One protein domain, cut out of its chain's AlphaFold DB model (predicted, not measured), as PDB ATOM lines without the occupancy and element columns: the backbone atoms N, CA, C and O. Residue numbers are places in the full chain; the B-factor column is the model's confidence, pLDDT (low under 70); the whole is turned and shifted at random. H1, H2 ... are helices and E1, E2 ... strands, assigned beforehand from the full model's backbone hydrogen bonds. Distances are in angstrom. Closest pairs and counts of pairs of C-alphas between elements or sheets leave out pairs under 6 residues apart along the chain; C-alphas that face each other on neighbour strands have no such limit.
ATOM      1  N   ILE A  36      -1.309  67.736  -2.117       98.53
ATOM      2  CA  ILE A  36      -2.257  66.625  -1.986       98.53
ATOM      3  C   ILE A  36      -1.490  65.302  -2.020       98.53
ATOM      4  O   ILE A  36      -0.817  64.972  -3.000       98.53
ATOM      5  N   ALA A  37      -1.633  64.510  -0.963       98.56
ATOM      6  CA  ALA A  37      -1.142  63.142  -0.908       98.56
ATOM      7  C   ALA A  37      -2.285  62.164  -1.204       98.56
ATOM      8  O   ALA A  37      -3.284  62.115  -0.481       98.56
ATOM      9  N   LEU A  38      -2.125  61.357  -2.254       98.79
ATOM     10  CA  LEU A  38      -3.040  60.256  -2.543       98.79
ATOM     11  C   LEU A  38      -2.464  58.974  -1.949       98.79
ATOM     12  O   LEU A  38      -1.463  58.443  -2.427       98.79
ATOM     13  N   HIS A  39      -3.078  58.492  -0.877       98.51
ATOM     14  CA  HIS A  39      -2.667  57.278  -0.190       98.51
ATOM     15  C   HIS A  39      -3.325  56.053  -0.819       98.51
ATOM     16  O   HIS A  39      -4.545  56.004  -0.968       98.51
ATOM     17  N   VAL A  40      -2.531  55.016  -1.061       98.25
ATOM     18  CA  VAL A  40      -3.016  53.666  -1.356       98.25
ATOM     19  C   VAL A  40      -2.114  52.652  -0.657       98.25
ATOM     20  O   VAL A  40      -0.935  52.910  -0.436       98.25
ATOM     21  N   GLY A  41      -2.641  51.498  -0.257       95.67
ATOM     22  CA  GLY A  41      -1.840  50.519   0.474       95.67
ATOM     23  C   GLY A  41      -2.262  49.084   0.228       95.67
ATOM     24  O   GLY A  41      -3.408  48.802  -0.123       95.67
ATOM     25  N   SER A  42      -1.323  48.166   0.433       94.25
ATOM     26  CA  SER A  42      -1.567  46.730   0.301       94.25
ATOM     27  C   SER A  42      -0.710  45.928   1.272       94.25
ATOM     28  O   SER A  42       0.352  46.359   1.717       94.25
ATOM     29  N   GLN A  43      -1.192  44.737   1.611       91.16
ATOM     30  CA  GLN A  43      -0.412  43.750   2.351       91.16
ATOM     31  C   GLN A  43       0.480  42.994   1.349       91.16
ATOM     32  O   GLN A  43      -0.072  42.420   0.407       91.16
ATOM     33  N   PRO A  44       1.808  42.942   1.533       89.30
ATOM     34  CA  PRO A  44       2.719  42.242   0.624       89.30
ATOM     35  C   PRO A  44       2.854  40.744   0.954       89.30
ATOM     36  O   PRO A  44       3.923  40.166   0.833       89.30
ATOM     37  N   ASN A  45       1.767  40.095   1.381       83.28
ATOM     38  CA  ASN A  45       1.742  38.659   1.698       83.28
ATOM     39  C   ASN A  45       1.528  37.754   0.471       83.28
ATOM     40  O   ASN A  45       1.596  36.533   0.587       83.28
ATOM     41  N   CYS A  46       1.225  38.340  -0.686       84.12
ATOM     42  CA  CYS A  46       1.204  37.677  -1.983       84.12
ATOM     43  C   CYS A  46       1.314  38.721  -3.102       84.12
ATOM     44  O   CYS A  46       1.106  39.918  -2.866       84.12
ATOM     45  N   SER A  47       1.556  38.244  -4.323       88.83
ATOM     46  CA  SER A  47       1.472  39.039  -5.551       88.83
ATOM     47  C   SER A  47       0.113  39.757  -5.669       88.83
ATOM     48  O   SER A  47      -0.922  39.173  -5.308       88.83
ATOM     49  N   PRO A  48       0.077  41.026  -6.120       93.32
ATOM     50  CA  PRO A  48      -1.175  41.735  -6.346       93.32
ATOM     51  C   PRO A  48      -1.948  41.130  -7.525       93.32
ATOM     52  O   PRO A  48      -1.376  40.810  -8.561       93.32
ATOM     53  N   HIS A  49      -3.267  41.018  -7.383       94.31
ATOM     54  CA  HIS A  49      -4.170  40.609  -8.468       94.31
ATOM     55  C   HIS A  49      -4.795  41.837  -9.154       94.31
ATOM     56  O   HIS A  49      -4.648  42.960  -8.665       94.31
ATOM     57  N   ILE A  50      -5.563  41.648 -10.235       96.61
ATOM     58  CA  ILE A  50      -6.112  42.761 -11.037       96.61
ATOM     59  C   ILE A  50      -6.909  43.770 -10.200       96.61
ATOM     60  O   ILE A  50      -6.725  44.965 -10.359       96.61
ATOM     61  N   GLY A  51      -7.697  43.323  -9.216       96.46
ATOM     62  CA  GLY A  51      -8.382  44.233  -8.284       96.46
ATOM     63  C   GLY A  51      -7.456  45.145  -7.458       96.46
ATOM     64  O   GLY A  51      -7.801  46.299  -7.197       96.46
ATOM     65  N   ASN A  52      -6.262  44.675  -7.067       95.99
ATOM     66  CA  ASN A  52      -5.256  45.548  -6.455       95.99
ATOM     67  C   ASN A  52      -4.729  46.555  -7.480       95.99
ATOM     68  O   ASN A  52      -4.711  47.750  -7.191       95.99
ATOM     69  N   LEU A  53      -4.369  46.072  -8.674       97.65
ATOM     70  CA  LEU A  53      -3.862  46.907  -9.763       97.65
ATOM     71  C   LEU A  53      -4.859  48.013 -10.119       97.65
ATOM     72  O   LEU A  53      -4.474  49.171 -10.148       97.65
ATOM     73  N   THR A  54      -6.149  47.694 -10.249       98.37
ATOM     74  CA  THR A  54      -7.232  48.662 -10.477       98.37
ATOM     75  C   THR A  54      -7.235  49.777  -9.434       98.37
ATOM     76  O   THR A  54      -7.317  50.948  -9.788       98.37
ATOM     77  N   THR A  55      -7.105  49.447  -8.147       98.30
ATOM     78  CA  THR A  55      -7.080  50.460  -7.076       98.30
ATOM     79  C   THR A  55      -5.845  51.356  -7.195       98.30
ATOM     80  O   THR A  55      -5.946  52.577  -7.056       98.30
ATOM     81  N   PHE A  56      -4.681  50.771  -7.493       98.56
ATOM     82  CA  PHE A  56      -3.448  51.531  -7.706       98.56
ATOM     83  C   PHE A  56      -3.605  52.462  -8.909       98.56
ATOM     84  O   PHE A  56      -3.411  53.667  -8.779       98.56
ATOM     85  N   THR A  57      -4.061  51.946 -10.045       98.81
ATOM     86  CA  THR A  57      -4.276  52.722 -11.264       98.81
ATOM     87  C   THR A  57      -5.287  53.851 -11.068       98.81
ATOM     88  O   THR A  57      -5.003  54.965 -11.493       98.81
ATOM     89  N   VAL A  58      -6.405  53.626 -10.362       98.78
ATOM     90  CA  VAL A  58      -7.361  54.698 -10.004       98.78
ATOM     91  C   VAL A  58      -6.656  55.801  -9.217       98.78
ATOM     92  O   VAL A  58      -6.854  56.979  -9.492       98.78
ATOM     93  N   THR A  59      -5.786  55.433  -8.276       98.86
ATOM     94  CA  THR A  59      -5.047  56.399  -7.450       98.86
ATOM     95  C   THR A  59      -4.137  57.276  -8.314       98.86
ATOM     96  O   THR A  59      -4.167  58.500  -8.197       98.86
ATOM     97  N   PHE A  60      -3.371  56.672  -9.225       98.87
ATOM     98  CA  PHE A  60      -2.504  57.410 -10.147       98.87
ATOM     99  C   PHE A  60      -3.298  58.246 -11.163       98.87
ATOM    100  O   PHE A  60      -2.901  59.373 -11.453       98.87
ATOM    101  N   ALA A  61      -4.426  57.744 -11.670       98.73
ATOM    102  CA  ALA A  61      -5.275  58.467 -12.616       98.73
ATOM    103  C   ALA A  61      -5.927  59.706 -11.976       98.73
ATOM    104  O   ALA A  61      -5.887  60.789 -12.559       98.73
ATOM    105  N   LEU A  62      -6.443  59.591 -10.745       98.67
ATOM    106  CA  LEU A  62      -6.968  60.737  -9.991       98.67
ATOM    107  C   LEU A  62      -5.878  61.779  -9.711       98.67
ATOM    108  O   LEU A  62      -6.102  62.975  -9.898       98.67
ATOM    109  N   ALA A  63      -4.680  61.337  -9.310       98.71
ATOM    110  CA  ALA A  63      -3.543  62.232  -9.105       98.71
ATOM    111  C   ALA A  63      -3.165  62.969 -10.402       98.71
ATOM    112  O   ALA A  63      -2.952  64.183 -10.394       98.71
ATOM    113  N   ALA A  64      -3.122  62.249 -11.526       98.63
ATOM    114  CA  ALA A  64      -2.832  62.817 -12.838       98.63
ATOM    115  C   ALA A  64      -3.864  63.871 -13.251       98.63
ATOM    116  O   ALA A  64      -3.464  64.946 -13.702       98.63
ATOM    117  N   ALA A  65      -5.154  63.605 -13.039       98.18
ATOM    118  CA  ALA A  65      -6.228  64.548 -13.337       98.18
ATOM    119  C   ALA A  65      -6.123  65.827 -12.489       98.18
ATOM    120  O   ALA A  65      -6.081  66.925 -13.041       98.18
ATOM    121  N   LEU A  66      -5.940  65.700 -11.167       98.26
ATOM    122  CA  LEU A  66      -5.748  66.845 -10.263       98.26
ATOM    123  C   LEU A  66      -4.552  67.719 -10.669       98.26
ATOM    124  O   LEU A  66      -4.635  68.950 -10.661       98.26
ATOM    125  N   ARG A  67      -3.434  67.102 -11.063       97.96
ATOM    126  CA  ARG A  67      -2.270  67.848 -11.558       97.96
ATOM    127  C   ARG A  67      -2.551  68.536 -12.888       97.96
ATOM    128  O   ARG A  67      -2.169  69.689 -13.064       97.96
ATOM    129  N   LYS A  68      -3.162  67.825 -13.834       97.40
ATOM    130  CA  LYS A  68      -3.411  68.319 -15.193       97.40
ATOM    131  C   LYS A  68      -4.391  69.491 -15.190       97.40
ATOM    132  O   LYS A  68      -4.119  70.498 -15.837       97.40
ATOM    133  N   GLU A  69      -5.495  69.367 -14.461       96.76
ATOM    134  CA  GLU A  69      -6.595  70.337 -14.475       96.76
ATOM    135  C   GLU A  69      -6.344  71.529 -13.545       96.76
ATOM    136  O   GLU A  69      -6.627  72.667 -13.913       96.76
ATOM    137  N   PHE A  70      -5.743  71.292 -12.373       97.07
ATOM    138  CA  PHE A  70      -5.618  72.303 -11.314       97.07
ATOM    139  C   PHE A  70      -4.176  72.670 -10.956       97.07
ATOM    140  O   PHE A  70      -3.957  73.501 -10.077       97.07
ATOM    141  N   ARG A  71      -3.176  72.062 -11.613       96.14
ATOM    142  CA  ARG A  71      -1.738  72.282 -11.344       96.14
ATOM    143  C   ARG A  71      -1.356  72.062  -9.876       96.14
ATOM    144  O   ARG A  71      -0.438  72.700  -9.367       96.14
ATOM    145  N   ARG A  72      -2.063  71.158  -9.194       96.32
ATOM    146  CA  ARG A  72      -1.796  70.815  -7.793       96.32
ATOM    147  C   ARG A  72      -0.457  70.098  -7.658       96.32
ATOM    148  O   ARG A  72      -0.098  69.271  -8.498       96.32
ATOM    149  N   GLU A  73       0.244  70.371  -6.561       97.77
ATOM    150  CA  GLU A  73       1.353  69.533  -6.119       97.77
ATOM    151  C   GLU A  73       0.774  68.222  -5.579       97.77
ATOM    152  O   GLU A  73       0.163  68.188  -4.511       97.77
ATOM    153  N   VAL A  74       0.923  67.148  -6.351       98.32
ATOM    154  CA  VAL A  74       0.365  65.832  -6.031       98.32
ATOM    155  C   VAL A  74       1.464  64.789  -5.937       98.32
ATOM    156  O   VAL A  74       2.411  64.786  -6.728       98.32
ATOM    157  N   ARG A  75       1.314  63.864  -4.991       98.42
ATOM    158  CA  ARG A  75       2.201  62.707  -4.859       98.42
ATOM    159  C   ARG A  75       1.424  61.499  -4.369       98.42
ATOM    160  O   ARG A  75       0.570  61.621  -3.488       98.42
ATOM    161  N   VAL A  76       1.719  60.332  -4.928       98.85
ATOM    162  CA  VAL A  76       1.143  59.075  -4.440       98.85
ATOM    163  C   VAL A  76       1.980  58.558  -3.268       98.85
ATOM    164  O   VAL A  76       3.207  58.541  -3.323       98.85
ATOM    165  N   LYS A  77       1.324  58.126  -2.193       98.50
ATOM    166  CA  LYS A  77       1.950  57.459  -1.046       98.50
ATOM    167  C   LYS A  77       1.491  56.011  -1.014       98.50
ATOM    168  O   LYS A  77       0.369  55.727  -0.589       98.50
ATOM    169  N   PHE A  78       2.353  55.106  -1.470       98.46
ATOM    170  CA  PHE A  78       2.102  53.677  -1.375       98.46
ATOM    171  C   PHE A  78       2.571  53.153  -0.018       98.46
ATOM    172  O   PHE A  78       3.747  53.266   0.320       98.46
ATOM    173  N   VAL A  79       1.669  52.559   0.760       97.10
ATOM    174  CA  VAL A  79       1.988  52.062   2.105       97.10
ATOM    175  C   VAL A  79       1.866  50.544   2.172       97.10
ATOM    176  O   VAL A  79       0.762  49.988   2.107       97.10
ATOM    177  N   TYR A  80       2.988  49.866   2.408       95.32
ATOM    178  CA  TYR A  80       2.974  48.459   2.788       95.32
ATOM    179  C   TYR A  80       2.344  48.281   4.171       95.32
ATOM    180  O   TYR A  80       2.661  48.964   5.149       95.32
ATOM    181  N   VAL A  81       1.427  47.322   4.265       93.65
ATOM    182  CA  VAL A  81       0.885  46.848   5.542       93.65
ATOM    183  C   VAL A  81       1.771  45.705   6.036       93.65
ATOM    184  O   VAL A  81       1.402  44.536   5.969       93.65
ATOM    185  N   ASP A  82       2.963  46.068   6.502       90.86
ATOM    186  CA  ASP A  82       4.004  45.180   7.040       90.86
ATOM    187  C   ASP A  82       3.617  44.516   8.376       90.86
ATOM    188  O   ASP A  82       4.193  43.505   8.763       90.86
ATOM    189  N   SER A  83       2.569  45.019   9.031       90.40
ATOM    190  CA  SER A  83       1.921  44.390  10.192       90.40
ATOM    191  C   SER A  83       0.914  43.285   9.832       90.40
ATOM    192  O   SER A  83       0.221  42.743  10.703       90.40
ATOM    193  N   ALA A  84       0.758  42.961   8.547       89.50
ATOM    194  CA  ALA A  84      -0.075  41.838   8.134       89.50
ATOM    195  C   ALA A  84       0.479  40.510   8.685       89.50
ATOM    196  O   ALA A  84       1.690  40.395   8.867       89.50
ATOM    197  N   PRO A  85      -0.386  39.514   8.954       88.52
ATOM    198  CA  PRO A  85       0.069  38.192   9.374       88.52
ATOM    199  C   PRO A  85       0.930  37.548   8.285       88.52
ATOM    200  O   PRO A  85       0.556  37.581   7.105       88.52
ATOM    201  N   LEU A 108       8.759  40.113   3.758       76.68
ATOM    202  CA  LEU A 108       8.320  41.270   2.978       76.68
ATOM    203  C   LEU A 108       8.911  41.276   1.565       76.68
ATOM    204  O   LEU A 108       8.224  41.680   0.629       76.68
ATOM    205  N   GLU A 109      10.165  40.856   1.416       76.10
ATOM    206  CA  GLU A 109      10.993  41.184   0.249       76.10
ATOM    207  C   GLU A 109      10.502  40.535  -1.053       76.10
ATOM    208  O   GLU A 109      10.426  41.209  -2.085       76.10
ATOM    209  N   ASP A 110      10.081  39.268  -1.001       74.30
ATOM    210  CA  ASP A 110       9.738  38.487  -2.197       74.30
ATOM    211  C   ASP A 110       8.649  39.152  -3.050       74.30
ATOM    212  O   ASP A 110       8.777  39.275  -4.268       74.30
ATOM    213  N   ASN A 111       7.576  39.630  -2.414       78.00
ATOM    214  CA  ASN A 111       6.460  40.231  -3.142       78.00
ATOM    215  C   ASN A 111       6.706  41.706  -3.483       78.00
ATOM    216  O   ASN A 111       6.124  42.202  -4.450       78.00
ATOM    217  N   GLN A 112       7.541  42.422  -2.719       88.04
ATOM    218  CA  GLN A 112       7.776  43.858  -2.914       88.04
ATOM    219  C   GLN A 112       8.262  44.177  -4.326       88.04
ATOM    220  O   GLN A 112       7.791  45.144  -4.922       88.04
ATOM    221  N   THR A 113       9.131  43.339  -4.892       90.14
ATOM    222  CA  THR A 113       9.654  43.533  -6.252       90.14
ATOM    223  C   THR A 113       8.532  43.687  -7.284       90.14
ATOM    224  O   THR A 113       8.578  44.575  -8.136       90.14
ATOM    225  N   THR A 114       7.490  42.863  -7.197       91.54
ATOM    226  CA  THR A 114       6.359  42.895  -8.132       91.54
ATOM    227  C   THR A 114       5.505  44.148  -7.940       91.54
ATOM    228  O   THR A 114       5.098  44.767  -8.924       91.54
ATOM    229  N   PHE A 115       5.280  44.580  -6.695       94.76
ATOM    230  CA  PHE A 115       4.611  45.855  -6.413       94.76
ATOM    231  C   PHE A 115       5.400  47.042  -6.979       94.76
ATOM    232  O   PHE A 115       4.808  47.886  -7.647       94.76
ATOM    233  N   MET A 116       6.719  47.083  -6.772       95.32
ATOM    234  CA  MET A 116       7.576  48.167  -7.267       95.32
ATOM    235  C   MET A 116       7.506  48.300  -8.787       95.32
ATOM    236  O   MET A 116       7.240  49.388  -9.282       95.32
ATOM    237  N   LYS A 117       7.609  47.187  -9.528       95.48
ATOM    238  CA  LYS A 117       7.476  47.194 -10.997       95.48
ATOM    239  C   LYS A 117       6.158  47.818 -11.464       95.48
ATOM    240  O   LYS A 117       6.143  48.595 -12.415       95.48
ATOM    241  N   VAL A 118       5.050  47.473 -10.804       97.32
ATOM    242  CA  VAL A 118       3.730  48.043 -11.115       97.32
ATOM    243  C   VAL A 118       3.718  49.547 -10.840       97.32
ATOM    244  O   VAL A 118       3.267  50.314 -11.685       97.32
ATOM    245  N   LEU A 119       4.199  49.975  -9.670       98.21
ATOM    246  CA  LEU A 119       4.186  51.383  -9.269       98.21
ATOM    247  C   LEU A 119       5.099  52.242 -10.152       98.21
ATOM    248  O   LEU A 119       4.686  53.324 -10.561       98.21
ATOM    249  N   ASP A 120       6.285  51.746 -10.509       98.25
ATOM    250  CA  ASP A 120       7.211  52.406 -11.432       98.25
ATOM    251  C   ASP A 120       6.570  52.631 -12.798       98.25
ATOM    252  O   ASP A 120       6.608  53.740 -13.336       98.25
ATOM    253  N   GLN A 121       5.915  51.608 -13.345       98.08
ATOM    254  CA  GLN A 121       5.282  51.737 -14.649       98.08
ATOM    255  C   GLN A 121       4.024  52.625 -14.587       98.08
ATOM    256  O   GLN A 121       3.813  53.431 -15.491       98.08
ATOM    257  N   LEU A 122       3.222  52.577 -13.512       98.71
ATOM    258  CA  LEU A 122       2.112  53.525 -13.314       98.71
ATOM    259  C   LEU A 122       2.606  54.970 -13.177       98.71
ATOM    260  O   LEU A 122       2.004  55.880 -13.750       98.71
ATOM    261  N   SER A 123       3.707  55.184 -12.457       98.76
ATOM    262  CA  SER A 123       4.381  56.480 -12.333       98.76
ATOM    263  C   SER A 123       4.830  56.996 -13.697       98.76
ATOM    264  O   SER A 123       4.530  58.135 -14.048       98.76
ATOM    265  N   GLN A 124       5.450  56.143 -14.515       98.49
ATOM    266  CA  GLN A 124       5.870  56.499 -15.870       98.49
ATOM    267  C   GLN A 124       4.682  56.863 -16.774       98.49
ATOM    268  O   GLN A 124       4.727  57.894 -17.441       98.49
ATOM    269  N   ILE A 125       3.617  56.052 -16.784       98.29
ATOM    270  CA  ILE A 125       2.439  56.265 -17.646       98.29
ATOM    271  C   ILE A 125       1.686  57.543 -17.251       98.29
ATOM    272  O   ILE A 125       1.321  58.349 -18.101       98.29
ATOM    273  N   SER A 126       1.458  57.740 -15.952       98.43
ATOM    274  CA  SER A 126       0.715  58.896 -15.426       98.43
ATOM    275  C   SER A 126       1.563  60.169 -15.320       98.43
ATOM    276  O   SER A 126       1.039  61.275 -15.157       98.43
ATOM    277  N   GLY A 127       2.888  60.011 -15.337       98.33
ATOM    278  CA  GLY A 127       3.876  61.016 -14.976       98.33
ATOM    279  C   GLY A 127       3.862  61.408 -13.494       98.33
ATOM    280  O   GLY A 127       4.415  62.457 -13.176       98.33
ATOM    281  N   ILE A 128       3.167  60.694 -12.604       98.72
ATOM    282  CA  ILE A 128       2.995  61.073 -11.192       98.72
ATOM    283  C   ILE A 128       4.034  60.370 -10.323       98.72
ATOM    284  O   ILE A 128       4.082  59.147 -10.275       98.72
ATOM    285  N   ALA A 129       4.812  61.150  -9.572       98.57
ATOM    286  CA  ALA A 129       5.764  60.603  -8.615       98.57
ATOM    287  C   ALA A 129       5.059  59.921  -7.432       98.57
ATOM    288  O   ALA A 129       3.980  60.339  -6.990       98.57
ATOM    289  N   TYR A 130       5.719  58.910  -6.876       98.69
ATOM    290  CA  TYR A 130       5.251  58.196  -5.701       98.69
ATOM    291  C   TYR A 130       6.381  57.959  -4.702       98.69
ATOM    292  O   TYR A 130       7.553  57.966  -5.073       98.69
ATOM    293  N   ASP A 131       6.011  57.744  -3.442       98.03
ATOM    294  CA  ASP A 131       6.911  57.218  -2.419       98.03
ATOM    295  C   ASP A 131       6.363  55.910  -1.859       98.03
ATOM    296  O   ASP A 131       5.151  55.666  -1.855       98.03
ATOM    297  N   VAL A 132       7.282  55.102  -1.345       97.19
ATOM    298  CA  VAL A 132       6.996  53.817  -0.722       97.19
ATOM    299  C   VAL A 132       7.299  53.916   0.755       97.19
ATOM    300  O   VAL A 132       8.387  54.312   1.157       97.19
ATOM    301  N   GLU A 133       6.317  53.537   1.555       96.03
ATOM    302  CA  GLU A 133       6.348  53.659   3.002       96.03
ATOM    303  C   GLU A 133       5.850  52.353   3.636       96.03
ATOM    304  O   GLU A 133       5.230  51.504   2.988       96.03
ATOM    305  N   THR A 134       6.059  52.200   4.939       94.09
ATOM    306  CA  THR A 134       5.436  51.138   5.745       94.09
ATOM    307  C   THR A 134       4.448  51.736   6.743       94.09
ATOM    308  O   THR A 134       4.194  52.946   6.741       94.09
ATOM    309  N   SER A 243      -3.321  67.871   2.172       98.10
ATOM    310  CA  SER A 243      -4.648  67.276   2.037       98.10
ATOM    311  C   SER A 243      -4.460  65.812   1.679       98.10
ATOM    312  O   SER A 243      -3.580  65.476   0.886       98.10
ATOM    313  N   TRP A 244      -5.287  64.942   2.238       98.28
ATOM    314  CA  TRP A 244      -5.171  63.506   2.024       98.28
ATOM    315  C   TRP A 244      -6.402  62.975   1.299       98.28
ATOM    316  O   TRP A 244      -7.535  63.230   1.710       98.28
ATOM    317  N   ILE A 245      -6.158  62.190   0.252       98.68
ATOM    318  CA  ILE A 245      -7.170  61.353  -0.395       98.68
ATOM    319  C   ILE A 245      -6.757  59.900  -0.174       98.68
ATOM    320  O   ILE A 245      -5.707  59.462  -0.639       98.68
ATOM    321  N   MET A 246      -7.559  59.147   0.569       98.24
ATOM    322  CA  MET A 246      -7.325  57.736   0.855       98.24
ATOM    323  C   MET A 246      -8.066  56.868  -0.157       98.24
ATOM    324  O   MET A 246      -9.279  56.700  -0.067       98.24
ATOM    325  N   CYS A 247      -7.329  56.290  -1.097       98.42
ATOM    326  CA  CYS A 247      -7.862  55.367  -2.088       98.42
ATOM    327  C   CYS A 247      -7.863  53.929  -1.549       98.42
ATOM    328  O   CYS A 247      -6.834  53.408  -1.105       98.42
ATOM    329  N   THR A 248      -9.016  53.266  -1.603       97.39
ATOM    330  CA  THR A 248      -9.189  51.861  -1.201       97.39
ATOM    331  C   THR A 248     -10.295  51.194  -2.017       97.39
ATOM    332  O   THR A 248     -11.074  51.884  -2.660       97.39
ATOM    333  N   GLY A 249     -10.390  49.865  -1.996       96.22
ATOM    334  CA  GLY A 249     -11.492  49.148  -2.647       96.22
ATOM    335  C   GLY A 249     -12.844  49.454  -2.002       96.22
ATOM    336  O   GLY A 249     -12.932  49.647  -0.786       96.22
ATOM    337  N   SER A 250     -13.918  49.468  -2.796       95.74
ATOM    338  CA  SER A 250     -15.277  49.717  -2.286       95.74
ATOM    339  C   SER A 250     -15.824  48.621  -1.363       95.74
ATOM    340  O   SER A 250     -16.860  48.821  -0.736       95.74
ATOM    341  N   ASP A 251     -15.092  47.521  -1.162       93.72
ATOM    342  CA  ASP A 251     -15.369  46.547  -0.102       93.72
ATOM    343  C   ASP A 251     -15.198  47.124   1.309       93.72
ATOM    344  O   ASP A 251     -15.769  46.596   2.259       93.72
ATOM    345  N   TYR A 252     -14.457  48.225   1.446       95.52
ATOM    346  CA  TYR A 252     -14.370  48.981   2.693       95.52
ATOM    347  C   TYR A 252     -15.478  50.030   2.846       95.52
ATOM    348  O   TYR A 252     -15.548  50.668   3.889       95.52
ATOM    349  N   ALA A 253     -16.327  50.249   1.841       95.47
ATOM    350  CA  ALA A 253     -17.356  51.286   1.876       95.47
ATOM    351  C   ALA A 253     -18.607  50.861   2.675       95.47
ATOM    352  O   ALA A 253     -18.670  49.803   3.306       95.47
ATOM    353  N   GLY A 254     -19.641  51.704   2.629       95.21
ATOM    354  CA  GLY A 254     -20.961  51.394   3.176       95.21
ATOM    355  C   GLY A 254     -20.953  51.221   4.694       95.21
ATOM    356  O   GLY A 254     -20.296  51.978   5.410       95.21
ATOM    357  N   PHE A 255     -21.695  50.221   5.181       96.30
ATOM    358  CA  PHE A 255     -21.891  49.985   6.615       96.30
ATOM    359  C   PHE A 255     -20.571  49.830   7.383       96.30
ATOM    360  O   PHE A 255     -20.463  50.321   8.504       96.30
ATOM    361  N   TYR A 256     -19.554  49.212   6.768       95.98
ATOM    362  CA  TYR A 256     -18.239  49.037   7.384       95.98
ATOM    363  C   TYR A 256     -17.599  50.385   7.745       95.98
ATOM    364  O   TYR A 256     -17.291  50.623   8.915       95.98
ATOM    365  N   GLN A 257     -17.423  51.285   6.768       96.84
ATOM    366  CA  GLN A 257     -16.794  52.581   7.034       96.84
ATOM    367  C   GLN A 257     -17.679  53.466   7.912       96.84
ATOM    368  O   GLN A 257     -17.178  54.170   8.791       96.84
ATOM    369  N   GLU A 258     -18.989  53.444   7.664       96.91
ATOM    370  CA  GLU A 258     -19.960  54.242   8.407       96.91
ATOM    371  C   GLU A 258     -19.857  53.966   9.909       96.91
ATOM    372  O   GLU A 258     -19.685  54.890  10.705       96.91
ATOM    373  N   GLN A 259     -19.885  52.688  10.300       96.44
ATOM    374  CA  GLN A 259     -19.821  52.313  11.709       96.44
ATOM    375  C   GLN A 259     -18.414  52.446  12.283       96.44
ATOM    376  O   GLN A 259     -18.244  53.049  13.339       96.44
ATOM    377  N   PHE A 260     -17.390  51.908  11.621       96.46
ATOM    378  CA  PHE A 260     -16.054  51.810  12.222       96.46
ATOM    379  C   PHE A 260     -15.183  53.043  12.024       96.46
ATOM    380  O   PHE A 260     -14.021  53.054  12.435       96.46
ATOM    381  N   THR A 261     -15.696  54.080  11.373       96.60
ATOM    382  CA  THR A 261     -14.952  55.321  11.211       96.60
ATOM    383  C   THR A 261     -15.838  56.546  11.276       96.60
ATOM    384  O   THR A 261     -15.662  57.320  12.207       96.60
ATOM    385  N   TRP A 262     -16.768  56.748  10.338       97.10
ATOM    386  CA  TRP A 262     -17.460  58.041  10.217       97.10
ATOM    387  C   TRP A 262     -18.204  58.436  11.493       97.10
ATOM    388  O   TRP A 262     -18.066  59.567  11.951       97.10
ATOM    389  N   ARG A 263     -18.896  57.485  12.128       95.15
ATOM    390  CA  ARG A 263     -19.598  57.698  13.405       95.15
ATOM    391  C   ARG A 263     -18.694  57.951  14.609       95.15
ATOM    392  O   ARG A 263     -19.189  58.382  15.643       95.15
ATOM    393  N   LEU A 264     -17.401  57.667  14.485       95.76
ATOM    394  CA  LEU A 264     -16.410  57.846  15.548       95.76
ATOM    395  C   LEU A 264     -15.634  59.162  15.411       95.76
ATOM    396  O   LEU A 264     -14.831  59.486  16.282       95.76
ATOM    397  N   LEU A 265     -15.829  59.912  14.323       96.07
ATOM    398  CA  LEU A 265     -15.156  61.191  14.125       96.07
ATOM    399  C   LEU A 265     -15.944  62.316  14.799       96.07
ATOM    400  O   LEU A 265     -17.096  62.564  14.458       96.07
ATOM    401  N   GLU A 266     -15.287  63.066  15.683       93.58
ATOM    402  CA  GLU A 266     -15.866  64.273  16.294       93.58
ATOM    403  C   GLU A 266     -16.093  65.392  15.267       93.58
ATOM    404  O   GLU A 266     -17.041  66.167  15.367       93.58
ATOM    405  N   CYS A 267     -15.224  65.478  14.254       94.63
ATOM    406  CA  CYS A 267     -15.312  66.478  13.196       94.63
ATOM    407  C   CYS A 267     -15.151  65.822  11.813       94.63
ATOM    408  O   CYS A 267     -14.083  65.935  11.204       94.63
ATOM    409  N   PRO A 268     -16.197  65.149  11.288       95.29
ATOM    410  CA  PRO A 268     -16.138  64.472   9.990       95.29
ATOM    411  C   PRO A 268     -15.722  65.390   8.832       95.29
ATOM    412  O   PRO A 268     -15.063  64.942   7.904       95.29
ATOM    413  N   ALA A 269     -16.037  66.689   8.909       93.23
ATOM    414  CA  ALA A 269     -15.674  67.678   7.890       93.23
ATOM    415  C   ALA A 269     -14.158  67.941   7.768       93.23
ATOM    416  O   ALA A 269     -13.720  68.497   6.768       93.23
ATOM    417  N   LYS A 270     -13.354  67.568   8.774       93.99
ATOM    418  CA  LYS A 270     -11.881  67.642   8.714       93.99
ATOM    419  C   LYS A 270     -11.241  66.343   8.227       93.99
ATOM    420  O   LYS A 270     -10.023  66.294   8.086       93.99
ATOM    421  N   ALA A 271     -12.036  65.295   8.022       96.71
ATOM    422  CA  ALA A 271     -11.520  64.007   7.601       96.71
ATOM    423  C   ALA A 271     -10.898  64.088   6.199       96.71
ATOM    424  O   ALA A 271     -11.385  64.843   5.355       96.71
ATOM    425  N   PRO A 272      -9.860  63.284   5.914       97.59
ATOM    426  CA  PRO A 272      -9.425  63.061   4.544       97.59
ATOM    427  C   PRO A 272     -10.576  62.539   3.680       97.59
ATOM    428  O   PRO A 272     -11.446  61.800   4.153       97.59
ATOM    429  N   ILE A 273     -10.536  62.848   2.386       97.82
ATOM    430  CA  ILE A 273     -11.448  62.224   1.428       97.82
ATOM    431  C   ILE A 273     -11.109  60.737   1.364       97.82
ATOM    432  O   ILE A 273      -9.942  60.373   1.235       97.82
ATOM    433  N   ILE A 274     -12.117  59.870   1.408       97.80
ATOM    434  CA  ILE A 274     -11.940  58.440   1.152       97.80
ATOM    435  C   ILE A 274     -12.540  58.136  -0.210       97.80
ATOM    436  O   ILE A 274     -13.748  58.273  -0.408       97.80
ATOM    437  N   PHE A 275     -11.689  57.734  -1.147       97.80
ATOM    438  CA  PHE A 275     -12.099  57.375  -2.492       97.80
ATOM    439  C   PHE A 275     -12.174  55.854  -2.627       97.80
ATOM    440  O   PHE A 275     -11.170  55.151  -2.490       97.80
ATOM    441  N   TYR A 276     -13.367  55.344  -2.919       97.37
ATOM    442  CA  TYR A 276     -13.602  53.914  -3.088       97.37
ATOM    443  C   TYR A 276     -13.489  53.516  -4.556       97.37
ATOM    444  O   TYR A 276     -14.342  53.875  -5.365       97.37
ATOM    445  N   SER A 277     -12.452  52.760  -4.906       97.49
ATOM    446  CA  SER A 277     -12.288  52.212  -6.247       97.49
ATOM    447  C   SER A 277     -13.309  51.095  -6.523       97.49
ATOM    448  O   SER A 277     -13.652  50.322  -5.618       97.49
ATOM    449  N   PRO A 278     -13.768  50.969  -7.781       96.59
ATOM    450  CA  PRO A 278     -14.521  49.813  -8.254       96.59
ATOM    451  C   PRO A 278     -13.892  48.469  -7.877       96.59
ATOM    452  O   PRO A 278     -12.683  48.278  -8.028       96.59
ATOM    453  N   LEU A 279     -14.716  47.503  -7.454       97.12
ATOM    454  CA  LEU A 279     -14.263  46.120  -7.296       97.12
ATOM    455  C   LEU A 279     -14.255  45.403  -8.636       97.12
ATOM    456  O   LEU A 279     -15.156  45.581  -9.457       97.12
ATOM    457  N   ILE A 280     -13.278  44.511  -8.788       97.50
ATOM    458  CA  ILE A 280     -13.315  43.481  -9.818       97.50
ATOM    459  C   ILE A 280     -13.954  42.232  -9.213       97.50
ATOM    460  O   ILE A 280     -13.471  41.732  -8.194       97.50
ATOM    461  N   ILE A 281     -15.044  41.761  -9.812       96.31
ATOM    462  CA  ILE A 281     -15.871  40.655  -9.313       96.31
ATOM    463  C   ILE A 281     -15.829  39.450 -10.252       96.31
ATOM    464  O   ILE A 281     -15.691  39.592 -11.468       96.31
ATOM    465  N   ASP A 282     -15.946  38.254  -9.688       92.42
ATOM    466  CA  ASP A 282     -16.053  37.015 -10.450       92.42
ATOM    467  C   ASP A 282     -17.486  36.744 -10.940       92.42
ATOM    468  O   ASP A 282     -18.396  37.559 -10.770       92.42
ATOM    469  N   TRP A 283     -17.687  35.581 -11.565       88.59
ATOM    470  CA  TRP A 283     -18.977  35.155 -12.114       88.59
ATOM    471  C   TRP A 283     -20.105  35.089 -11.069       88.59
ATOM    472  O   TRP A 283     -21.274  35.170 -11.438       88.59
ATOM    473  N   SER A 284     -19.771  34.937  -9.783       90.87
ATOM    474  CA  SER A 284     -20.741  34.877  -8.684       90.87
ATOM    475  C   SER A 284     -21.114  36.260  -8.141       90.87
ATOM    476  O   SER A 284     -22.003  36.375  -7.302       90.87
ATOM    477  N   GLY A 285     -20.429  37.314  -8.596       92.31
ATOM    478  CA  GLY A 285     -20.505  38.655  -8.019       92.31
ATOM    479  C   GLY A 285     -19.597  38.853  -6.801       92.31
ATOM    480  O   GLY A 285     -19.584  39.935  -6.213       92.31
ATOM    481  N   GLY A 286     -18.816  37.838  -6.428       91.02
ATOM    482  CA  GLY A 286     -17.834  37.920  -5.356       91.02
ATOM    483  C   GLY A 286     -16.616  38.742  -5.772       91.02
ATOM    484  O   GLY A 286     -16.128  38.623  -6.892       91.02
ATOM    485  N   LYS A 287     -16.092  39.570  -4.861       93.87
ATOM    486  CA  LYS A 287     -14.832  40.294  -5.083       93.87
ATOM    487  C   LYS A 287     -13.704  39.304  -5.364       93.87
ATOM    488  O   LYS A 287     -13.458  38.400  -4.564       93.87
ATOM    489  N   LEU A 288     -12.943  39.557  -6.426       92.17
ATOM    490  CA  LEU A 288     -11.688  38.860  -6.652       92.17
ATOM    491  C   LEU A 288     -10.730  39.158  -5.493       92.17
ATOM    492  O   LEU A 288     -10.350  40.307  -5.250       92.17
ATOM    493  N   SER A 289     -10.375  38.108  -4.767       85.84
ATOM    494  CA  SER A 289      -9.552  38.168  -3.562       85.84
ATOM    495  C   SER A 289      -8.235  37.424  -3.749       85.84
ATOM    496  O   SER A 289      -8.091  36.584  -4.638       85.84
ATOM    497  N   LYS A 290      -7.282  37.696  -2.860       76.89
ATOM    498  CA  LYS A 290      -5.988  37.017  -2.808       76.89
ATOM    499  C   LYS A 290      -6.166  35.513  -2.644       76.89
ATOM    500  O   LYS A 290      -7.023  35.062  -1.885       76.89
ATOM    501  N   SER A 291      -5.287  34.745  -3.288       71.08
ATOM    502  CA  SER A 291      -5.249  33.279  -3.189       71.08
ATOM    503  C   SER A 291      -5.188  32.780  -1.739       71.08
ATOM    504  O   SER A 291      -5.754  31.736  -1.437       71.08
ATOM    505  N   LEU A 292      -4.574  33.558  -0.838       69.88
ATOM    506  CA  LEU A 292      -4.489  33.281   0.599       69.88
ATOM    507  C   LEU A 292      -5.856  33.213   1.305       69.88
ATOM    508  O   LEU A 292      -5.989  32.524   2.311       69.88
ATOM    509  N   TYR A 293      -6.864  33.927   0.802       73.12
ATOM    510  CA  TYR A 293      -8.185  34.035   1.435       73.12
ATOM    511  C   TYR A 293      -9.251  33.170   0.773       73.12
ATOM    512  O   TYR A 293     -10.423  33.248   1.139       73.12
ATOM    513  N   VAL A 294      -8.868  32.355  -0.204       78.06
ATOM    514  CA  VAL A 294      -9.792  31.481  -0.917       78.06
ATOM    515  C   VAL A 294      -9.354  30.033  -0.815       78.06
ATOM    516  O   VAL A 294      -8.184  29.712  -0.610       78.06
ATOM    517  N   LYS A 295     -10.317  29.125  -0.974       78.14
ATOM    518  CA  LYS A 295     -10.034  27.692  -1.003       78.14
ATOM    519  C   LYS A 295      -9.034  27.388  -2.121       78.14
ATOM    520  O   LYS A 295      -9.125  27.940  -3.220       78.14
ATOM    521  N   LYS A 296      -8.109  26.459  -1.867       81.91
ATOM    522  CA  LYS A 296      -7.191  25.947  -2.891       81.91
ATOM    523  C   LYS A 296      -7.979  25.566  -4.152       81.91
ATOM    524  O   LYS A 296      -8.909  24.767  -4.083       81.91
ATOM    525  N   GLY A 297      -7.600  26.155  -5.287       84.62
ATOM    526  CA  GLY A 297      -8.249  25.930  -6.582       84.62
ATOM    527  C   GLY A 297      -9.445  26.836  -6.903       84.62
ATOM    528  O   GLY A 297     -10.013  26.669  -7.978       84.62
ATOM    529  N   ALA A 298      -9.806  27.808  -6.054       86.99
ATOM    530  CA  ALA A 298     -10.968  28.687  -6.272       86.99
ATOM    531  C   ALA A 298     -10.987  29.381  -7.647       86.99
ATOM    532  O   ALA A 298     -12.045  29.529  -8.247       86.99
ATOM    533  N   TYR A 299      -9.818  29.743  -8.179       91.70
ATOM    534  CA  TYR A 299      -9.686  30.405  -9.480       91.70
ATOM    535  C   TYR A 299      -9.070  29.518 -10.562       91.70
ATOM    536  O   TYR A 299      -8.544  30.029 -11.551       91.70
ATOM    537  N   LYS A 300      -9.114  28.186 -10.399       91.36
ATOM    538  CA  LYS A 300      -8.539  27.254 -11.385       91.36
ATOM    539  C   LYS A 300      -9.112  27.496 -12.786       91.36
ATOM    540  O   LYS A 300      -8.357  27.491 -13.747       91.36
ATOM    541  N   TYR A 301     -10.404  27.808 -12.877       91.86
ATOM    542  CA  TYR A 301     -11.077  28.104 -14.141       91.86
ATOM    543  C   TYR A 301     -10.457  29.290 -14.907       91.86
ATOM    544  O   TYR A 301     -10.402  29.253 -16.131       91.86
ATOM    545  N   LEU A 302      -9.942  30.318 -14.215       93.31
ATOM    546  CA  LEU A 302      -9.245  31.434 -14.868       93.31
ATOM    547  C   LEU A 302      -7.896  30.984 -15.418       93.31
ATOM    548  O   LEU A 302      -7.546  31.337 -16.539       93.31
ATOM    549  N   CYS A 303      -7.151  30.183 -14.655       92.23
ATOM    550  CA  CYS A 303      -5.893  29.610 -15.126       92.23
ATOM    551  C   CYS A 303      -6.113  28.705 -16.344       92.23
ATOM    552  O   CYS A 303      -5.379  28.826 -17.321       92.23
ATOM    553  N   ASP A 304      -7.135  27.849 -16.300       92.99
ATOM    554  CA  ASP A 304      -7.484  26.926 -17.385       92.99
ATOM    555  C   ASP A 304      -7.909  27.678 -18.659       92.99
ATOM    556  O   ASP A 304      -7.649  27.216 -19.764       92.99
ATOM    557  N   ALA A 305      -8.493  28.871 -18.512       92.14
ATOM    558  CA  ALA A 305      -8.833  29.768 -19.614       92.14
ATOM    559  C   ALA A 305      -7.660  30.655 -20.089       92.14
ATOM    560  O   ALA A 305      -7.875  31.583 -20.865       92.14
ATOM    561  N   GLY A 306      -6.432  30.440 -19.601       92.97
ATOM    562  CA  GLY A 306      -5.268  31.264 -19.954       92.97
ATOM    563  C   GLY A 306      -5.253  32.661 -19.317       92.97
ATOM    564  O   GLY A 306      -4.419  33.492 -19.663       92.97
ATOM    565  N   ARG A 307      -6.129  32.932 -18.344       94.35
ATOM    566  CA  ARG A 307      -6.324  34.250 -17.710       94.35
ATOM    567  C   ARG A 307      -5.556  34.429 -16.400       94.35
ATOM    568  O   ARG A 307      -5.992  35.145 -15.499       94.35
ATOM    569  N   ARG A 308      -4.395  33.780 -16.264       93.31
ATOM    570  CA  ARG A 308      -3.565  33.858 -15.045       93.31
ATOM    571  C   ARG A 308      -3.115  35.288 -14.718       93.31
ATOM    572  O   ARG A 308      -2.975  35.610 -13.541       93.31
ATOM    573  N   TYR A 309      -2.967  36.155 -15.721       94.82
ATOM    574  CA  TYR A 309      -2.645  37.577 -15.534       94.82
ATOM    575  C   TYR A 309      -3.671  38.334 -14.679       94.82
ATOM    576  O   TYR A 309      -3.336  39.355 -14.094       94.82
ATOM    577  N   MET A 310      -4.902  37.835 -14.531       95.50
ATOM    578  CA  MET A 310      -5.884  38.449 -13.630       95.50
ATOM    579  C   MET A 310      -5.564  38.219 -12.146       95.50
ATOM    580  O   MET A 310      -6.040  38.957 -11.284       95.50
ATOM    581  N   LEU A 311      -4.781  37.186 -11.834       93.52
ATOM    582  CA  LEU A 311      -4.546  36.705 -10.471       93.52
ATOM    583  C   LEU A 311      -3.178  37.094  -9.914       93.52
ATOM    584  O   LEU A 311      -2.985  37.030  -8.703       93.52
ATOM    585  N   ASP A 312      -2.241  37.438 -10.789       91.72
ATOM    586  CA  ASP A 312      -0.835  37.596 -10.454       91.72
ATOM    587  C   ASP A 312      -0.202  38.700 -11.303       91.72
ATOM    588  O   ASP A 312      -0.213  38.643 -12.537       91.72
ATOM    589  N   ALA A 313       0.371  39.693 -10.631       94.48
ATOM    590  CA  ALA A 313       0.929  40.858 -11.289       94.48
ATOM    591  C   ALA A 313       2.210  40.558 -12.069       94.48
ATOM    592  O   ALA A 313       2.432  41.210 -13.078       94.48
ATOM    593  N   ASP A 314       3.026  39.568 -11.703       92.89
ATOM    594  CA  ASP A 314       4.184  39.210 -12.536       92.89
ATOM    595  C   ASP A 314       3.746  38.688 -13.905       92.89
ATOM    596  O   ASP A 314       4.322  39.045 -14.934       92.89
ATOM    597  N   THR A 315       2.696  37.872 -13.939       94.00
ATOM    598  CA  THR A 315       2.089  37.400 -15.187       94.00
ATOM    599  C   THR A 315       1.431  38.555 -15.948       94.00
ATOM    600  O   THR A 315       1.587  38.659 -17.165       94.00
ATOM    601  N   PHE A 316       0.744  39.457 -15.242       96.25
ATOM    602  CA  PHE A 316       0.158  40.662 -15.833       96.25
ATOM    603  C   PHE A 316       1.209  41.556 -16.493       96.25
ATOM    604  O   PHE A 316       1.077  41.912 -17.658       96.25
ATOM    605  N   MET A 317       2.295  41.852 -15.784       95.12
ATOM    606  CA  MET A 317       3.362  42.745 -16.238       95.12
ATOM    607  C   MET A 317       4.191  42.151 -17.383       95.12
ATOM    608  O   MET A 317       4.797  42.897 -18.147       95.12
ATOM    609  N   LYS A 318       4.202  40.821 -17.544       94.49
ATOM    610  CA  LYS A 318       4.785  40.142 -18.717       94.49
ATOM    611  C   LYS A 318       3.895  40.195 -19.958       94.49
ATOM    612  O   LYS A 318       4.369  39.895 -21.050       94.49
ATOM    613  N   THR A 319       2.616  40.525 -19.800       94.32
ATOM    614  CA  THR A 319       1.667  40.579 -20.911       94.32
ATOM    615  C   THR A 319       1.810  41.930 -21.615       94.32
ATOM    616  O   THR A 319       1.638  42.986 -21.004       94.32
ATOM    617  N   GLU A 320       2.164  41.907 -22.901       95.35
ATOM    618  CA  GLU A 320       2.460  43.118 -23.672       95.35
ATOM    619  C   GLU A 320       1.262  44.079 -23.660       95.35
ATOM    620  O   GLU A 320       0.126  43.688 -23.931       95.35
ATOM    621  N   GLY A 321       1.514  45.348 -23.325       96.40
ATOM    622  CA  GLY A 321       0.498  46.404 -23.311       96.40
ATOM    623  C   GLY A 321      -0.478  46.371 -22.128       96.40
ATOM    624  O   GLY A 321      -1.267  47.304 -21.996       96.40
ATOM    625  N   ALA A 322      -0.419  45.373 -21.238       97.53
ATOM    626  CA  ALA A 322      -1.444  45.153 -20.212       97.53
ATOM    627  C   ALA A 322      -1.663  46.354 -19.275       97.53
ATOM    628  O   ALA A 322      -2.799  46.791 -19.083       97.53
ATOM    629  N   LEU A 323      -0.593  46.934 -18.718       98.00
ATOM    630  CA  LEU A 323      -0.734  48.064 -17.793       98.00
ATOM    631  C   LEU A 323      -1.142  49.366 -18.497       98.00
ATOM    632  O   LEU A 323      -1.900  50.143 -17.925       98.00
ATOM    633  N   ASN A 324      -0.709  49.577 -19.745       98.33
ATOM    634  CA  ASN A 324      -1.161  50.710 -20.559       98.33
ATOM    635  C   ASN A 324      -2.659  50.598 -20.859       98.33
ATOM    636  O   ASN A 324      -3.391  51.572 -20.712       98.33
ATOM    637  N   ALA A 325      -3.122  49.399 -21.223       98.44
ATOM    638  CA  ALA A 325      -4.530  49.119 -21.466       98.44
ATOM    639  C   ALA A 325      -5.380  49.341 -20.203       98.44
ATOM    640  O   ALA A 325      -6.435  49.972 -20.274       98.44
ATOM    641  N   LEU A 326      -4.894  48.889 -19.039       98.66
ATOM    642  CA  LEU A 326      -5.558  49.120 -17.755       98.66
ATOM    643  C   LEU A 326      -5.608  50.610 -17.400       98.66
ATOM    644  O   LEU A 326      -6.651  51.100 -16.972       98.66
ATOM    645  N   PHE A 327      -4.498  51.331 -17.581       98.72
ATOM    646  CA  PHE A 327      -4.448  52.768 -17.323       98.72
ATOM    647  C   PHE A 327      -5.404  53.531 -18.235       98.72
ATOM    648  O   PHE A 327      -6.143  54.368 -17.736       98.72
ATOM    649  N   ALA A 328      -5.457  53.201 -19.526       98.47
ATOM    650  CA  ALA A 328      -6.383  53.825 -20.466       98.47
ATOM    651  C   ALA A 328      -7.854  53.570 -20.092       98.47
ATOM    652  O   ALA A 328      -8.648  54.504 -20.083       98.47
ATOM    653  N   GLU A 329      -8.226  52.339 -19.723       98.09
ATOM    654  CA  GLU A 329      -9.590  52.048 -19.247       98.09
ATOM    655  C   GLU A 329      -9.948  52.875 -18.010       98.09
ATOM    656  O   GLU A 329     -11.037  53.436 -17.925       98.09
ATOM    657  N   ILE A 330      -9.030  52.968 -17.051       98.30
ATOM    658  CA  ILE A 330      -9.284  53.658 -15.785       98.30
ATOM    659  C   ILE A 330      -9.211  55.179 -15.940       98.30
ATOM    660  O   ILE A 330      -9.934  55.894 -15.248       98.30
ATOM    661  N   GLN A 331      -8.396  55.688 -16.858       97.82
ATOM    662  CA  GLN A 331      -8.396  57.098 -17.218       97.82
ATOM    663  C   GLN A 331      -9.771  57.505 -17.755       97.82
ATOM    664  O   GLN A 331     -10.329  58.486 -17.267       97.82
ATOM    665  N   ASP A 332     -10.384  56.697 -18.625       96.02
ATOM    666  CA  ASP A 332     -11.757  56.938 -19.084       96.02
ATOM    667  C   ASP A 332     -12.764  56.908 -17.925       96.02
ATOM    668  O   ASP A 332     -13.816  57.539 -17.996       96.02
ATOM    669  N   TRP A 333     -12.485  56.174 -16.842       95.65
ATOM    670  CA  TRP A 333     -13.348  56.207 -15.660       95.65
ATOM    671  C   TRP A 333     -13.257  57.532 -14.914       95.65
ATOM    672  O   TRP A 333     -14.263  57.992 -14.378       95.65
ATOM    673  N   VAL A 334     -12.066  58.126 -14.865       96.16
ATOM    674  CA  VAL A 334     -11.834  59.437 -14.254       96.16
ATOM    675  C   VAL A 334     -12.406  60.560 -15.121       96.16
ATOM    676  O   VAL A 334     -12.981  61.495 -14.574       96.16
ATOM    677  N   GLU A 335     -12.304  60.441 -16.447       94.32
ATOM    678  CA  GLU A 335     -12.885  61.383 -17.415       94.32
ATOM    679  C   GLU A 335     -14.417  61.264 -17.496       94.32
ATOM    680  O   GLU A 335     -15.116  62.258 -17.679       94.32
ATOM    681  N   GLU A 336     -14.961  60.066 -17.265       93.00
ATOM    682  CA  GLU A 336     -16.397  59.821 -17.123       93.00
ATOM    683  C   GLU A 336     -16.741  59.234 -15.739       93.00
ATOM    684  O   GLU A 336     -17.094  58.047 -15.639       93.00
ATOM    685  N   PRO A 337     -16.729  60.056 -14.667       93.05
ATOM    686  CA  PRO A 337     -16.894  59.642 -13.271       93.05
ATOM    687  C   PRO A 337     -18.022  58.660 -12.970       93.05
ATOM    688  O   PRO A 337     -17.917  57.861 -12.043       93.05
ATOM    689  N   ARG A 338     -19.097  58.639 -13.768       90.02
ATOM    690  CA  ARG A 338     -20.159  57.624 -13.672       90.02
ATOM    691  C   ARG A 338     -19.641  56.180 -13.675       90.02
ATOM    692  O   ARG A 338     -20.300  55.311 -13.106       90.02
ATOM    693  N   LYS A 339     -18.490  55.924 -14.304       92.64
ATOM    694  CA  LYS A 339     -17.813  54.623 -14.377       92.64
ATOM    695  C   LYS A 339     -17.096  54.254 -13.065       92.64
ATOM    696  O   LYS A 339     -16.819  53.077 -12.853       92.64
ATOM    697  N   LEU A 340     -16.843  55.202 -12.164       94.67
ATOM    698  CA  LEU A 340     -16.193  54.946 -10.871       94.67
ATOM    699  C   LEU A 340     -17.158  54.449  -9.780       94.67
ATOM    700  O   LEU A 340     -16.712  53.882  -8.791       94.67
ATOM    701  N   PHE A 341     -18.475  54.607  -9.952       92.35
ATOM    702  CA  PHE A 341     -19.477  54.272  -8.925       92.35
ATOM    703  C   PHE A 341     -20.187  52.933  -9.180       92.35
ATOM    704  O   PHE A 341     -21.409  52.830  -9.063       92.35
ATOM    705  N   ARG A 342     -19.428  51.901  -9.562       91.74
ATOM    706  CA  ARG A 342     -19.928  50.534  -9.794       91.74
ATOM    707  C   ARG A 342     -18.806  49.503  -9.690       91.74
ATOM    708  O   ARG A 342     -17.646  49.874  -9.585       91.74
ATOM    709  N   ASN A 343     -19.159  48.221  -9.767       94.31
ATOM    710  CA  ASN A 343     -18.208  47.109  -9.852       94.31
ATOM    711  C   ASN A 343     -18.133  46.561 -11.284       94.31
ATOM    712  O   ASN A 343     -19.062  46.748 -12.073       94.31
ATOM    713  N   TYR A 344     -17.045  45.861 -11.600       95.74
ATOM    714  CA  TYR A 344     -16.760  45.317 -12.928       95.74
ATOM    715  C   TYR A 344     -16.474  43.827 -12.864       95.74
ATOM    716  O   TYR A 344     -15.714  43.381 -12.013       95.74
ATOM    717  N   SER A 345     -17.041  43.046 -13.782       94.83
ATOM    718  CA  SER A 345     -16.702  41.628 -13.873       94.83
ATOM    719  C   SER A 345     -15.293  41.424 -14.431       94.83
ATOM    720  O   SER A 345     -14.781  42.248 -15.197       94.83
ATOM    721  N   ILE A 346     -14.680  40.290 -14.093       95.25
ATOM    722  CA  ILE A 346     -13.414  39.852 -14.699       95.25
ATOM    723  C   ILE A 346     -13.540  39.791 -16.225       95.25
ATOM    724  O   ILE A 346     -12.627  40.231 -16.915       95.25
ATOM    725  N   ASP A 347     -14.668  39.312 -16.754       93.33
ATOM    726  CA  ASP A 347     -14.894  39.224 -18.202       93.33
ATOM    727  C   ASP A 347     -14.961  40.599 -18.878       93.33
ATOM    728  O   ASP A 347     -14.451  40.762 -19.987       93.33
ATOM    729  N   TYR A 348     -15.547  41.604 -18.215       95.05
ATOM    730  CA  TYR A 348     -15.532  42.973 -18.729       95.05
ATOM    731  C   TYR A 348     -14.098  43.497 -18.806       95.05
ATOM    732  O   TYR A 348     -13.676  43.957 -19.864       95.05
ATOM    733  N   ILE A 349     -13.345  43.402 -17.703       96.74
ATOM    734  CA  ILE A 349     -11.965  43.899 -17.662       96.74
ATOM    735  C   ILE A 349     -11.101  43.168 -18.685       96.74
ATOM    736  O   ILE A 349     -10.357  43.815 -19.409       96.74
ATOM    737  N   ASP A 350     -11.249  41.851 -18.812       95.91
ATOM    738  CA  ASP A 350     -10.551  41.059 -19.823       95.91
ATOM    739  C   ASP A 350     -10.761  41.607 -21.236       95.91
ATOM    740  O   ASP A 350      -9.807  41.925 -21.952       95.91
ATOM    741  N   LYS A 351     -12.031  41.802 -21.602       95.22
ATOM    742  CA  LYS A 351     -12.415  42.350 -22.901       95.22
ATOM    743  C   LYS A 351     -11.828  43.745 -23.120       95.22
ATOM    744  O   LYS A 351     -11.286  43.988 -24.196       95.22
ATOM    745  N   GLN A 352     -11.903  44.629 -22.119       96.29
ATOM    746  CA  GLN A 352     -11.374  45.995 -22.225       96.29
ATOM    747  C   GLN A 352      -9.856  46.027 -22.369       96.29
ATOM    748  O   GLN A 352      -9.328  46.807 -23.160       96.29
ATOM    749  N   LEU A 353      -9.140  45.169 -21.641       97.87
ATOM    750  CA  LEU A 353      -7.689  45.097 -21.750       97.87
ATOM    751  C   LEU A 353      -7.277  44.696 -23.171       97.87
ATOM    752  O   LEU A 353      -6.443  45.366 -23.782       97.87
ATOM    753  N   ILE A 354      -7.902  43.652 -23.724       96.62
ATOM    754  CA  ILE A 354      -7.624  43.178 -25.087       96.62
ATOM    755  C   ILE A 354      -7.980  44.252 -26.121       96.62
ATOM    756  O   ILE A 354      -7.161  44.565 -26.987       96.62
ATOM    757  N   SER A 355      -9.165  44.869 -26.028       96.08
ATOM    758  CA  SER A 355      -9.578  45.905 -26.987       96.08
ATOM    759  C   SER A 355      -8.700  47.155 -26.939       96.08
ATOM    760  O   SER A 355      -8.610  47.872 -27.932       96.08
ATOM    761  N   ARG A 356      -8.027  47.408 -25.811       97.02
ATOM    762  CA  ARG A 356      -7.078  48.517 -25.623       97.02
ATOM    763  C   ARG A 356      -5.625  48.132 -25.918       97.02
ATOM    764  O   ARG A 356      -4.704  48.847 -25.530       97.02
ATOM    765  N   GLY A 357      -5.411  47.027 -26.631       95.98
ATOM    766  CA  GLY A 357      -4.106  46.659 -27.175       95.98
ATOM    767  C   GLY A 357      -3.260  45.755 -26.283       95.98
ATOM    768  O   GLY A 357      -2.091  45.542 -26.600       95.98
ATOM    769  N   MET A 358      -3.819  45.192 -25.203       96.83
ATOM    770  CA  MET A 358      -3.156  44.093 -24.501       96.83
ATOM    771  C   MET A 358      -3.065  42.880 -25.431       96.83
ATOM    772  O   MET A 358      -4.084  42.386 -25.921       96.83
ATOM    773  N   LYS A 359      -1.853  42.362 -25.643       94.18
ATOM    774  CA  LYS A 359      -1.642  41.139 -26.423       94.18
ATOM    775  C   LYS A 359      -1.408  39.972 -25.484       94.18
ATOM    776  O   LYS A 359      -0.446  39.956 -24.719       94.18
TER     777      LYS A 359
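Overview. This is residues 36 to 85, 108 to 134 and 243 to 359 of the 367 residues of an uncharacterized protein of Ajellomyces capsulatus (strain G186AR / H82 / ATCC MYA-2454 / RMSCC 2432) (UniProt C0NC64). A strongly twisted sheet of five parallel strands has H1 and H2 along one face; H6 crosses H1 on the side away from the sheet and meets H2 with residues 323 to 327 alone, with H5, H7 and H8 round it. No named helix is on the sheet's other face; residues 263 to 269 stick out at one far end, and H4 lies at the other. The printed part has 194 residues, ordered E1 H1 E2 H2 E3 E4 H3 E5 H4 H5 H6 H7 H8, with sheet order E3 E2 E1 E4 E5 and class mixed. It is compact, with a radius of gyration of the C-alphas of 16.4 A and spans of 50 by 36 by 35 A.

Along the chain. Find C-alpha 36 at (-2.257, 66.625, -1.986), where E1, residues 36 to 42, begins its 20.0 A. H1, residues 50 to 70, runs 29.5 A from C-alpha 50 at (-6.112, 42.761, -11.037). Next come E2, residues 73 to 80, 22.9 A; H2, 109 to 126, 25.8 A; E3, 130 to 133; E4, 243 to 249, 19.9 A; H3, 255 to 260; and E5, 273 to 277. Then look for H4, 300 to 304; H5, 313 to 318; H6, 322 to 335, 20.1 A; H7, 337 to 340; and H8, 346 to 355, ending at C-alpha 355 at (-9.578, 45.905, -26.987).

Arrangement. Across the sheet, look for N 131 and O 76 at 2.9 A for E3 and E2, N 77 and O 38 at 2.8 A for E2 and E1, N 39 and O 245 at 2.8 A for E1 and E4, and N 275 and O 246 at 2.8 A for E4 and E5. H1, over E1 and E4 at a height of 7.9 A, and H2, over E3 and E2 at 9.7 A, make two layers with the sheet, helices on one face. E1, H1, E2 and E4, H3, E5 are strand-helix-strand units, parallel neighbours with a helix between, each with a right-handed crossover. The hub, H6, touches H1 at a steep tilt of 51 degrees, C-alphas 61 and 331 closest at 5.7 A. H8 touches H6 about perpendicular, at 78 degrees, C-alphas 325 and 353 closest at 5.1 A. H3 and H4 touch no helix. Every O i to N i+4 pair is within hydrogen-bond range in H1, H3, H4, H5, H6 and H8, and 12 of 14 in H2; H7 is too short for one.

Size, cuts and confidence. The C-alphas farthest apart, of Glu 266 and Asp 304, are 51.0 A apart. Residues 86 to 107 and 135 to 242 are cut out, with C-alpha gaps of 10.9 A and 19.4 A. The links H3 to E5 and E5 to H4 are long. Only residue 292 has pLDDT under 70.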